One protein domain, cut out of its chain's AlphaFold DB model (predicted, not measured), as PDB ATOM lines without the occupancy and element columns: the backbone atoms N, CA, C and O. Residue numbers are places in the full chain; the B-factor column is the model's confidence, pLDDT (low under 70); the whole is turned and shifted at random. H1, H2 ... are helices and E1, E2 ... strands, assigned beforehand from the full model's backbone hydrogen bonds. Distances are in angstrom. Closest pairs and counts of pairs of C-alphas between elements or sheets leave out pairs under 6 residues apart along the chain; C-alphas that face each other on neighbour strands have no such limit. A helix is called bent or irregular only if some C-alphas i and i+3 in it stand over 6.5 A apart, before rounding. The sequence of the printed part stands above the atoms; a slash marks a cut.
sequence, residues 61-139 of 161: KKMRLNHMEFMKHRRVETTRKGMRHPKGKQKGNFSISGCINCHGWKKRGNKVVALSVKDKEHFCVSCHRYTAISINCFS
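This is residues 61 to 139 of the 161 residues of an uncharacterized protein of hydrothermal vent metagenome (UniProt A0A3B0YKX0). What is the main picture? A two-stranded hairpin, E1 and E2, makes one end of the longest axis of a loosely joined shape; H2 comes just before it along the chain and runs nearly in line with E1, the long kinked H1 passes near the other end of H2, and the short H3 stands crosswise near the end of H2 that is next to E1. Few contacts join these parts, and residues 86 to 91 of the long link between H1 and H2 stick out. What are its make-up and size? The 79 printed residues hold three named helices and two named strands, in the order H1, H2, E1, E2, H3, with the sheet order E1 - E2, antiparallel, and the class mostly helix. The whole is only just loose, close to compact, with a radius of gyration of the C-alphas of 14.2 A and spans of 41 by 30 by 27 A.

Where are the strands? E1 is residues 105 to 108, 9.7 A long, beginning at C-alpha 105 (199.449, 172.814, 132.631), and E2 is residues 111 to 114, 10.0 A long. Where are the helices? H2 is residues 96 to 103, 10.3 A long. H1 is residues 61 to 80, 29.2 A long, from C-alpha 61 at (186.713, 157.974, 141.345). H3 is residues 123 to 130, 11.1 A long, ending at C-alpha 130 (180.194, 172.058, 137.645).

How do the strands pair? E1 and E2 form a hairpin, antiparallel at 145 degrees, with N 106 and O 113 2.8 A apart and N 111 and O 108 3.1 A apart, both within hydrogen-bond range. How do the helices stand? H2 and H3 are close but not clearly touching, about perpendicular at 83 degrees; their closest C-alphas, of His 103 and Phe 123, are 6.2 A apart. H1 and H2 are close but not clearly touching, with the closest C-alphas, of Met 71 and Ile 96, 7.1 A apart, and a steep tilt of 39 degrees, opposite ways. H1 is apart from H3, E1 and E2. Are the helix backbones whole? H1 is irregular, with C-alphas 65 and 68 7.8 A apart, and has a kink of 38 degrees near residue 68. Every O i to N i+4 pair is within hydrogen-bond range in H3, against 12 of 16 in H1 and 3 of 4 in H2.

How far does it reach? The two C-alphas farthest apart, of Lys 81 and Gly 109, are 43.6 A apart. How is the printed part linked? It has no cut; the link from H1 to H2, residues 81 to 95, is long, and the links H2 to E1 and E1 to E2 are tight. Where is confidence low? The mean pLDDT of the printed part is 75.7, and residues 86 to 93 and 136 to 139 are under 70.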
ATOM      1  N   LYS A  61     188.051 157.807 140.759       84.50
ATOM      2  CA  LYS A  61     186.713 157.974 141.345       84.50
ATOM      3  C   LYS A  61     186.836 158.296 142.829       84.50
ATOM      4  O   LYS A  61     186.259 159.285 143.282       84.50
ATOM      5  N   LYS A  62     187.657 157.536 143.562       86.38
ATOM      6  CA  LYS A  62     187.963 157.817 144.972       86.38
ATOM      7  C   LYS A  62     188.556 159.210 145.158       86.38
ATOM      8  O   LYS A  62     188.130 159.914 146.071       86.38
ATOM      9  N   MET A  63     189.478 159.632 144.289       84.31
ATOM     10  CA  MET A  63     190.015 160.993 144.339       84.31
ATOM     11  C   MET A  63     188.918 162.036 144.089       84.31
ATOM     12  O   MET A  63     188.748 162.943 144.894       84.31
ATOM     13  N   ARG A  64     188.110 161.898 143.031       83.88
ATOM     14  CA  ARG A  64     187.053 162.871 142.710       83.88
ATOM     15  C   ARG A  64     186.049 163.047 143.849       83.88
ATOM     16  O   ARG A  64     185.677 164.175 144.141       83.88
ATOM     17  N   LEU A  65     185.662 161.963 144.517       87.12
ATOM     18  CA  LEU A  65     184.685 162.010 145.607       87.12
ATOM     19  C   LEU A  65     185.272 162.532 146.928       87.12
ATOM     20  O   LEU A  65     184.561 163.182 147.683       87.12
ATOM     21  N   ASN A  66     186.559 162.285 147.200       87.31
ATOM     22  CA  ASN A  66     187.141 162.506 148.533       87.31
ATOM     23  C   ASN A  66     188.287 163.531 148.573       87.31
ATOM     24  O   ASN A  66     188.806 163.813 149.652       87.31
ATOM     25  N   HIS A  67     188.697 164.115 147.437       85.94
ATOM     26  CA  HIS A  67     189.822 165.065 147.373       85.94
ATOM     27  C   HIS A  67     189.679 166.232 148.354       85.94
ATOM     28  O   HIS A  67     190.673 166.673 148.931       85.94
ATOM     29  N   MET A  68     188.453 166.709 148.579       84.12
ATOM     30  CA  MET A  68     188.186 167.766 149.550       84.12
ATOM     31  C   MET A  68     188.546 167.347 150.973       84.12
ATOM     32  O   MET A  68     189.175 168.131 151.677       84.12
ATOM     33  N   GLU A  69     188.223 166.120 151.383       85.38
ATOM     34  CA  GLU A  69     188.555 165.630 152.723       85.38
ATOM     35  C   GLU A  69     190.070 165.484 152.889       85.38
ATOM     36  O   GLU A  69     190.640 165.963 153.870       85.38
ATOM     37  N   PHE A  70     190.752 164.961 151.863       81.81
ATOM     38  CA  PHE A  70     192.213 164.859 151.867       81.81
ATOM     39  C   PHE A  70     192.909 166.228 151.973       81.81
ATOM     40  O   PHE A  70     193.952 166.348 152.618       81.81
ATOM     41  N   MET A  71     192.335 167.282 151.382       79.12
ATOM     42  CA  MET A  71     192.892 168.641 151.427       79.12
ATOM     43  C   MET A  71     192.431 169.465 152.642       79.12
ATOM     44  O   MET A  71     193.123 170.403 153.053       79.12
ATOM     45  N   LYS A  72     191.282 169.142 153.248       78.25
ATOM     46  CA  LYS A  72     190.669 169.903 154.350       78.25
ATOM     47  C   LYS A  72     191.576 169.982 155.568       78.25
ATOM     48  O   LYS A  72     191.778 171.073 156.103       78.25
ATOM     49  N   HIS A  73     192.143 168.852 155.986       77.38
ATOM     50  CA  HIS A  73     193.052 168.814 157.132       77.38
ATOM     51  C   HIS A  73     194.254 169.732 156.892       77.38
ATOM     52  O   HIS A  73     194.537 170.604 157.707       77.38
ATOM     53  N   ARG A  74     194.859 169.665 155.701       74.69
ATOM     54  CA  ARG A  74     196.002 170.507 155.311       74.69
ATOM     55  C   ARG A  74     195.689 171.998 155.340       74.69
ATOM     56  O   ARG A  74     196.526 172.779 155.793       74.69
ATOM     57  N   ARG A  75     194.493 172.396 154.897       77.94
ATOM     58  CA  ARG A  75     194.025 173.786 154.985       77.94
ATOM     59  C   ARG A  75     193.933 174.244 156.440       77.94
ATOM     60  O   ARG A  75     194.426 175.318 156.766       77.94
ATOM     61  N   VAL A  76     193.319 173.447 157.314       79.69
ATOM     62  CA  VAL A  76     193.184 173.798 158.739       79.69
ATOM     63  C   VAL A  76     194.555 173.874 159.407       79.69
ATOM     64  O   VAL A  76     194.863 174.865 160.061       79.69
ATOM     65  N   GLU A  77     195.398 172.868 159.206       82.62
ATOM     66  CA  GLU A  77     196.742 172.804 159.775       82.62
ATOM     67  C   GLU A  77     197.616 173.983 159.340       82.62
ATOM     68  O   GLU A  77     198.240 174.627 160.177       82.62
ATOM     69  N   THR A  78     197.632 174.296 158.043       78.88
ATOM     70  CA  THR A  78     198.522 175.331 157.501       78.88
ATOM     71  C   THR A  78     197.991 176.734 157.782       78.88
ATOM     72  O   THR A  78     198.746 177.596 158.215       78.88
ATOM     73  N   THR A  79     196.698 176.979 157.541       80.62
ATOM     74  CA  THR A  79     196.121 178.329 157.618       80.62
ATOM     75  C   THR A  79     195.671 178.693 159.027       80.62
ATOM     76  O   THR A  79     195.884 179.822 159.444       80.62
ATOM     77  N   ARG A  80     195.036 177.769 159.764       83.19
ATOM     78  CA  ARG A  80     194.496 178.068 161.104       83.19
ATOM     79  C   ARG A  80     195.477 177.740 162.223       83.19
ATOM     80  O   ARG A  80     195.512 178.460 163.207       83.19
ATOM     81  N   LYS A  81     196.255 176.661 162.084       86.69
ATOM     82  CA  LYS A  81     197.212 176.221 163.117       86.69
ATOM     83  C   LYS A  81     198.655 176.664 162.848       86.69
ATOM     84  O   LYS A  81     199.526 176.383 163.659       86.69
ATOM     85  N   GLY A  82     198.931 177.293 161.702       85.94
ATOM     86  CA  GLY A  82     200.277 177.749 161.335       85.94
ATOM     87  C   GLY A  82     201.311 176.629 161.139       85.94
ATOM     88  O   GLY A  82     202.507 176.905 161.057       85.94
ATOM     89  N   MET A  83     200.888 175.364 161.050       82.69
ATOM     90  CA  MET A  83     201.806 174.231 160.965       82.69
ATOM     91  C   MET A  83     202.437 174.146 159.575       82.69
ATOM     92  O   MET A  83     201.763 173.896 158.571       82.69
ATOM     93  N   ARG A  84     203.764 174.306 159.517       77.12
ATOM     94  CA  ARG A  84     204.553 174.102 158.299       77.12
ATOM     95  C   ARG A  84     205.167 172.716 158.309       77.12
ATOM     96  O   ARG A  84     206.114 172.429 159.027       77.12
ATOM     97  N   HIS A  85     204.613 171.848 157.480       70.75
ATOM     98  CA  HIS A  85     205.091 170.478 157.375       70.75
ATOM     99  C   HIS A  85     206.366 170.417 156.524       70.75
ATOM    100  O   HIS A  85     206.320 170.870 155.374       70.75
ATOM    101  N   PRO A  86     207.469 169.831 157.027       62.94
ATOM    102  CA  PRO A  86     208.723 169.718 156.288       62.94
ATOM    103  C   PRO A  86     208.529 169.046 154.925       62.94
ATOM    104  O   PRO A  86     207.731 168.111 154.788       62.94
ATOM    105  N   LYS A  87     209.276 169.503 153.913       54.94
ATOM    106  CA  LYS A  87     209.322 168.847 152.597       54.94
ATOM    107  C   LYS A  87     209.711 167.373 152.798       54.94
ATOM    108  O   LYS A  87     210.661 167.087 153.515       54.94
ATOM    109  N   GLY A  88     208.946 166.445 152.222       54.62
ATOM    110  CA  GLY A  88     209.233 165.003 152.280       54.62
ATOM    111  C   GLY A  88     208.739 164.243 153.521       54.62
ATOM    112  O   GLY A  88     208.706 163.020 153.475       54.62
ATOM    113  N   LYS A  89     208.281 164.910 154.595       52.50
ATOM    114  CA  LYS A  89     207.691 164.229 155.778       52.50
ATOM    115  C   LYS A  89     206.163 164.097 155.726       52.50
ATOM    116  O   LYS A  89     205.539 163.596 156.657       52.50
ATOM    117  N   GLN A  90     205.542 164.593 154.661       54.44
ATOM    118  CA  GLN A  90     204.090 164.669 154.542       54.44
ATOM    119  C   GLN A  90     203.527 163.299 154.148       54.44
ATOM    120  O   GLN A  90     203.804 162.804 153.057       54.44
ATOM    121  N   LYS A  91     202.720 162.691 155.029       48.97
ATOM    122  CA  LYS A  91     201.916 161.510 154.694       48.97
ATOM    123  C   LYS A  91     200.919 161.885 153.591       48.97
ATOM    124  O   LYS A  91     199.887 162.497 153.852       48.97
ATOM    125  N   GLY A  92     201.251 161.502 152.361       55.72
ATOM    126  CA  GLY A  92     200.394 161.605 151.184       55.72
ATOM    127  C   GLY A  92     200.615 162.877 150.369       55.72
ATOM    128  O   GLY A  92     200.696 163.983 150.897       55.72
ATOM    129  N   ASN A  93     200.654 162.727 149.045       64.25
ATOM    130  CA  ASN A  93     200.791 163.820 148.075       64.25
ATOM    131  C   ASN A  93     199.524 164.712 147.984       64.25
ATOM    132  O   ASN A  93     199.232 165.270 146.933       64.25
ATOM    133  N   PHE A  94     198.749 164.860 149.065       76.12
ATOM    134  CA  PHE A  94     197.468 165.585 149.113       76.12
ATOM    135  C   PHE A  94     197.623 167.094 149.351       76.12
ATOM    136  O   PHE A  94     196.720 167.761 149.859       76.12
ATOM    137  N   SER A  95     198.788 167.654 149.028       75.69
ATOM    138  CA  SER A  95     198.983 169.100 149.059       75.69
ATOM    139  C   SER A  95     198.400 169.735 147.797       75.69
ATOM    140  O   SER A  95     198.557 169.211 146.696       75.69
ATOM    141  N   ILE A  96     197.780 170.910 147.943       77.00
ATOM    142  CA  ILE A  96     197.262 171.682 146.799       77.00
ATOM    143  C   ILE A  96     198.391 171.969 145.797       77.00
ATOM    144  O   ILE A  96     198.192 171.827 144.593       77.00
ATOM    145  N   SER A  97     199.589 172.309 146.291       74.88
ATOM    146  CA  SER A  97     200.777 172.528 145.458       74.88
ATOM    147  C   SER A  97     201.190 171.274 144.679       74.88
ATOM    148  O   SER A  97     201.511 171.368 143.500       74.88
ATOM    149  N   GLY A  98     201.128 170.090 145.296       75.25
ATOM    150  CA  GLY A  98     201.384 168.819 144.618       75.25
ATOM    151  C   GLY A  98     200.404 168.553 143.476       75.25
ATOM    152  O   GLY A  98     200.818 168.141 142.396       75.25
ATOM    153  N   CYS A  99     199.118 168.854 143.673       76.38
ATOM    154  CA  CYS A  99     198.096 168.669 142.643       76.38
ATOM    155  C   CYS A  99     198.293 169.611 141.440       76.38
ATOM    156  O   CYS A  99     198.248 169.162 140.293       76.38
ATOM    157  N   ILE A 100     198.531 170.909 141.676       75.56
ATOM    158  CA  ILE A 100     198.679 171.899 140.591       75.56
ATOM    159  C   ILE A 100     199.957 171.700 139.770       75.56
ATOM    160  O   ILE A 100     199.974 172.062 138.597       75.56
ATOM    161  N   ASN A 101     200.996 171.082 140.341       74.12
ATOM    162  CA  ASN A 101     202.239 170.805 139.619       74.12
ATOM    163  C   ASN A 101     202.011 169.941 138.371       74.12
ATOM    164  O   ASN A 101     202.717 170.119 137.385       74.12
ATOM    165  N   CYS A 102     201.008 169.058 138.393       73.69
ATOM    166  CA  CYS A 102     200.637 168.237 137.240       73.69
ATOM    167  C   CYS A 102     199.354 168.729 136.548       73.69
ATOM    168  O   CYS A 102     199.260 168.663 135.327       73.69
ATOM    169  N   HIS A 103     198.369 169.242 137.293       76.00
ATOM    170  CA  HIS A 103     197.057 169.619 136.742       76.00
ATOM    171  C   HIS A 103     196.943 171.080 136.269       76.00
ATOM    172  O   HIS A 103     195.925 171.452 135.685       76.00
ATOM    173  N   GLY A 104     197.957 171.911 136.520       75.94
ATOM    174  CA  GLY A 104     197.980 173.332 136.163       75.94
ATOM    175  C   GLY A 104     198.554 173.645 134.780       75.94
ATOM    176  O   GLY A 104     198.862 174.803 134.518       75.94
ATOM    177  N   TRP A 105     198.738 172.653 133.904       77.94
ATOM    178  CA  TRP A 105     199.449 172.814 132.631       77.94
ATOM    179  C   TRP A 105     198.673 172.227 131.454       77.94
ATOM    180  O   TRP A 105     197.937 171.253 131.607       77.94
ATOM    181  N   LYS A 106     198.871 172.803 130.262       76.31
ATOM    182  CA  LYS A 106     198.350 172.274 129.001       76.31
ATOM    183  C   LYS A 106     199.375 172.333 127.868       76.31
ATOM    184  O   LYS A 106     200.079 173.328 127.717       76.31
ATOM    185  N   LYS A 107     199.421 171.309 127.012       75.00
ATOM    186  CA  LYS A 107     200.186 171.339 125.755       75.00
ATOM    187  C   LYS A 107     199.437 172.167 124.703       75.00
ATOM    188  O   LYS A 107     198.279 171.884 124.398       75.00
ATOM    189  N   ARG A 108     200.099 173.177 124.138       73.94
ATOM    190  CA  ARG A 108     199.637 173.981 122.996       73.94
ATOM    191  C   ARG A 108     200.712 173.943 121.910       73.94
ATOM    192  O   ARG A 108     201.771 174.551 122.057       73.94
ATOM    193  N   GLY A 109     200.457 173.181 120.844       79.50
ATOM    194  CA  GLY A 109     201.468 172.869 119.831       79.50
ATOM    195  C   GLY A 109     202.680 172.168 120.456       79.50
ATOM    196  O   GLY A 109     202.527 171.180 121.176       79.50
ATOM    197  N   ASN A 110     203.872 172.725 120.237       79.31
ATOM    198  CA  ASN A 110     205.136 172.195 120.765       79.31
ATOM    199  C   ASN A 110     205.514 172.747 122.152       79.31
ATOM    200  O   ASN A 110     206.610 172.478 122.634       79.31
ATOM    201  N   LYS A 111     204.636 173.520 122.807       75.19
ATOM    202  CA  LYS A 111     204.912 174.149 124.110       75.19
ATOM    203  C   LYS A 111     203.955 173.650 125.191       75.19
ATOM    204  O   LYS A 111     202.790 173.366 124.916       75.19
ATOM    205  N   VAL A 112     204.435 173.586 126.433       76.44
ATOM    206  CA  VAL A 112     203.607 173.388 127.632       76.44
ATOM    207  C   VAL A 112     203.395 174.750 128.281       76.44
ATOM    208  O   VAL A 112     204.357 175.456 128.577       76.44
ATOM    209  N   VAL A 113     202.137 175.140 128.464       78.31
ATOM    210  CA  VAL A 113     201.748 176.434 129.037       78.31
ATOM    211  C   VAL A 113     200.973 176.221 130.328       78.31
ATOM    212  O   VAL A 113     200.201 175.268 130.439       78.31
ATOM    213  N   ALA A 114     201.176 177.095 131.314       75.12
ATOM    214  CA  ALA A 114     200.375 177.078 132.530       75.12
ATOM    215  C   ALA A 114     198.939 177.509 132.205       75.12
ATOM    216  O   ALA A 114     198.728 178.449 131.436       75.12
ATOM    217  N   LEU A 115     197.963 176.825 132.795       76.50
ATOM    218  CA  LEU A 115     196.562 177.207 132.720       76.50
ATOM    219  C   LEU A 115     196.260 178.247 133.795       76.50
ATOM    220  O   LEU A 115     196.578 178.079 134.973       76.50
ATOM    221  N   SER A 116     195.607 179.320 133.379       76.94
ATOM    222  CA  SER A 116     195.038 180.321 134.261       76.94
ATOM    223  C   SER A 116     193.709 179.826 134.840       76.94
ATOM    224  O   SER A 116     193.001 179.057 134.202       76.94
ATOM    225  N   VAL A 117     193.275 180.329 135.999       73.75
ATOM    226  CA  VAL A 117     191.930 180.029 136.543       73.75
ATOM    227  C   VAL A 117     190.807 180.580 135.658       73.75
ATOM    228  O   VAL A 117     189.656 180.174 135.778       73.75
ATOM    229  N   LYS A 118     191.138 181.505 134.750       76.75
ATOM    230  CA  LYS A 118     190.218 181.990 133.717       76.75
ATOM    231  C   LYS A 118     190.022 180.971 132.588       76.75
ATOM    232  O   LYS A 118     189.014 181.038 131.888       76.75
ATOM    233  N   ASP A 119     190.950 180.028 132.415       78.50
ATOM    234  CA  ASP A 119     190.835 178.990 131.399       78.50
ATOM    235  C   ASP A 119     189.779 177.967 131.821       78.50
ATOM    236  O   ASP A 119     189.858 177.356 132.888       78.50
ATOM    237  N   LYS A 120     188.802 177.718 130.944       77.50
ATOM    238  CA  LYS A 120     187.753 176.704 131.167       77.50
ATOM    239  C   LYS A 120     188.323 175.292 131.339       77.50
ATOM    240  O   LYS A 120     187.675 174.423 131.911       77.50
ATOM    241  N   GLU A 121     189.534 175.079 130.840       75.94
ATOM    242  CA  GLU A 121     190.253 173.810 130.890       75.94
ATOM    243  C   GLU A 121     191.071 173.640 132.174       75.94
ATOM    244  O   GLU A 121     191.611 172.563 132.414       75.94
ATOM    245  N   HIS A 122     191.163 174.679 133.012       77.75
ATOM    246  CA  HIS A 122     191.814 174.578 134.308       77.75
ATOM    247  C   HIS A 122     191.059 173.574 135.186       77.75
ATOM    248  O   HIS A 122     189.904 173.795 135.556       77.75
ATOM    249  N   PHE A 123     191.733 172.482 135.555       78.62
ATOM    250  CA  PHE A 123     191.127 171.310 136.193       78.62
ATOM    251  C   PHE A 123     190.274 171.637 137.425       78.62
ATOM    252  O   PHE A 123     189.145 171.170 137.553       78.62
ATOM    253  N   CYS A 124     190.782 172.474 138.333       79.00
ATOM    254  CA  CYS A 124     190.023 172.825 139.530       79.00
ATOM    255  C   CYS A 124     188.780 173.656 139.179       79.00
ATOM    256  O   CYS A 124     187.738 173.505 139.795       79.00
ATOM    257  N   VAL A 125     188.862 174.524 138.170       78.94
ATOM    258  CA  VAL A 125     187.771 175.448 137.834       78.94
ATOM    259  C   VAL A 125     186.662 174.712 137.095       78.94
ATOM    260  O   VAL A 125     185.495 174.982 137.354       78.94
ATOM    261  N   SER A 126     186.992 173.752 136.230       80.75
ATOM    262  CA  SER A 126     185.982 172.961 135.522       80.75
ATOM    263  C   SER A 126     185.087 172.176 136.488       80.75
ATOM    264  O   SER A 126     183.864 172.280 136.404       80.75
ATOM    265  N   CYS A 127     185.672 171.473 137.466       82.25
ATOM    266  CA  CYS A 127     184.910 170.731 138.475       82.25
ATOM    267  C   CYS A 127     184.160 171.649 139.451       82.25
ATOM    268  O   CYS A 127     183.006 171.382 139.762       82.25
ATOM    269  N   HIS A 128     184.776 172.737 139.916       83.56
ATOM    270  CA  HIS A 128     184.138 173.640 140.882       83.56
ATOM    271  C   HIS A 128     183.013 174.480 140.277       83.56
ATOM    272  O   HIS A 128     182.027 174.769 140.951       83.56
ATOM    273  N   ARG A 129     183.115 174.815 138.986       82.62
ATOM    274  CA  ARG A 129     181.992 175.393 138.239       82.62
ATOM    275  C   ARG A 129     180.867 174.381 138.078       82.62
ATOM    276  O   ARG A 129     179.719 174.753 138.279       82.62
ATOM    277  N   TYR A 130     181.190 173.125 137.763       85.25
ATOM    278  CA  TYR A 130     180.194 172.058 137.645       85.25
ATOM    279  C   TYR A 130     179.424 171.833 138.953       85.25
ATOM    280  O   TYR A 130     178.208 171.691 138.926       85.25
ATOM    281  N   THR A 131     180.106 171.841 140.099       87.94
ATOM    282  CA  THR A 131     179.460 171.661 141.409       87.94
ATOM    283  C   THR A 131     178.893 172.950 142.007       87.94
ATOM    284  O   THR A 131     178.347 172.901 143.103       87.94
ATOM    285  N   ALA A 132     179.024 174.090 141.317       86.06
ATOM    286  CA  ALA A 132     178.643 175.420 141.799       86.06
ATOM    287  C   ALA A 132     179.281 175.820 143.151       86.06
ATOM    288  O   ALA A 132     178.698 176.568 143.932       86.06
ATOM    289  N   ILE A 133     180.505 175.354 143.431       78.31
ATOM    290  CA  ILE A 133     181.232 175.659 144.674       78.31
ATOM    291  C   ILE A 133     182.367 176.641 144.390       78.31
ATOM    292  O   ILE A 133     183.263 176.355 143.597       78.31
ATOM    293  N   SER A 134     182.405 177.755 145.122       71.00
ATOM    294  CA  SER A 134     183.528 178.701 145.097       71.00
ATOM    295  C   SER A 134     184.557 178.379 146.192       71.00
ATOM    296  O   SER A 134     184.192 178.212 147.356       71.00
ATOM    297  N   ILE A 135     185.852 178.292 145.848       70.56
ATOM    298  CA  ILE A 135     186.941 178.145 146.834       70.56
ATOM    299  C   ILE A 135     187.705 179.460 146.964       70.56
ATOM    300  O   ILE A 135     188.169 180.029 145.977       70.56
ATOM    301  N   ASN A 136     187.977 179.843 148.212       57.28
ATOM    302  CA  ASN A 136     188.744 181.035 148.571       57.28
ATOM    303  C   ASN A 136     190.211 181.058 148.072       57.28
ATOM    304  O   ASN A 136     190.892 182.071 148.187       57.28
ATOM    305  N   CYS A 137     190.728 179.954 147.520       60.84
ATOM    306  CA  CYS A 137     192.080 179.881 146.962       60.84
ATOM    307  C   CYS A 137     192.244 180.801 145.745       60.84
ATOM    308  O   CYS A 137     193.298 181.406 145.577       60.84
ATOM    309  N   PHE A 138     191.204 180.936 144.918       59.19
ATOM    310  CA  PHE A 138     191.248 181.734 143.687       59.19
ATOM    311  C   PHE A 138     190.963 183.218 143.912       59.19
ATOM    312  O   PHE A 138     191.273 184.028 143.044       59.19
ATOM    313  N   SER A 139     190.425 183.563 145.082       55.19
ATOM    314  CA  SER A 139     190.154 184.942 145.482       55.19
ATOM    315  C   SER A 139     191.442 185.746 145.693       55.19
ATOM    316  O   SER A 139     191.455 186.937 145.413       55.19
TER     317      SER A 139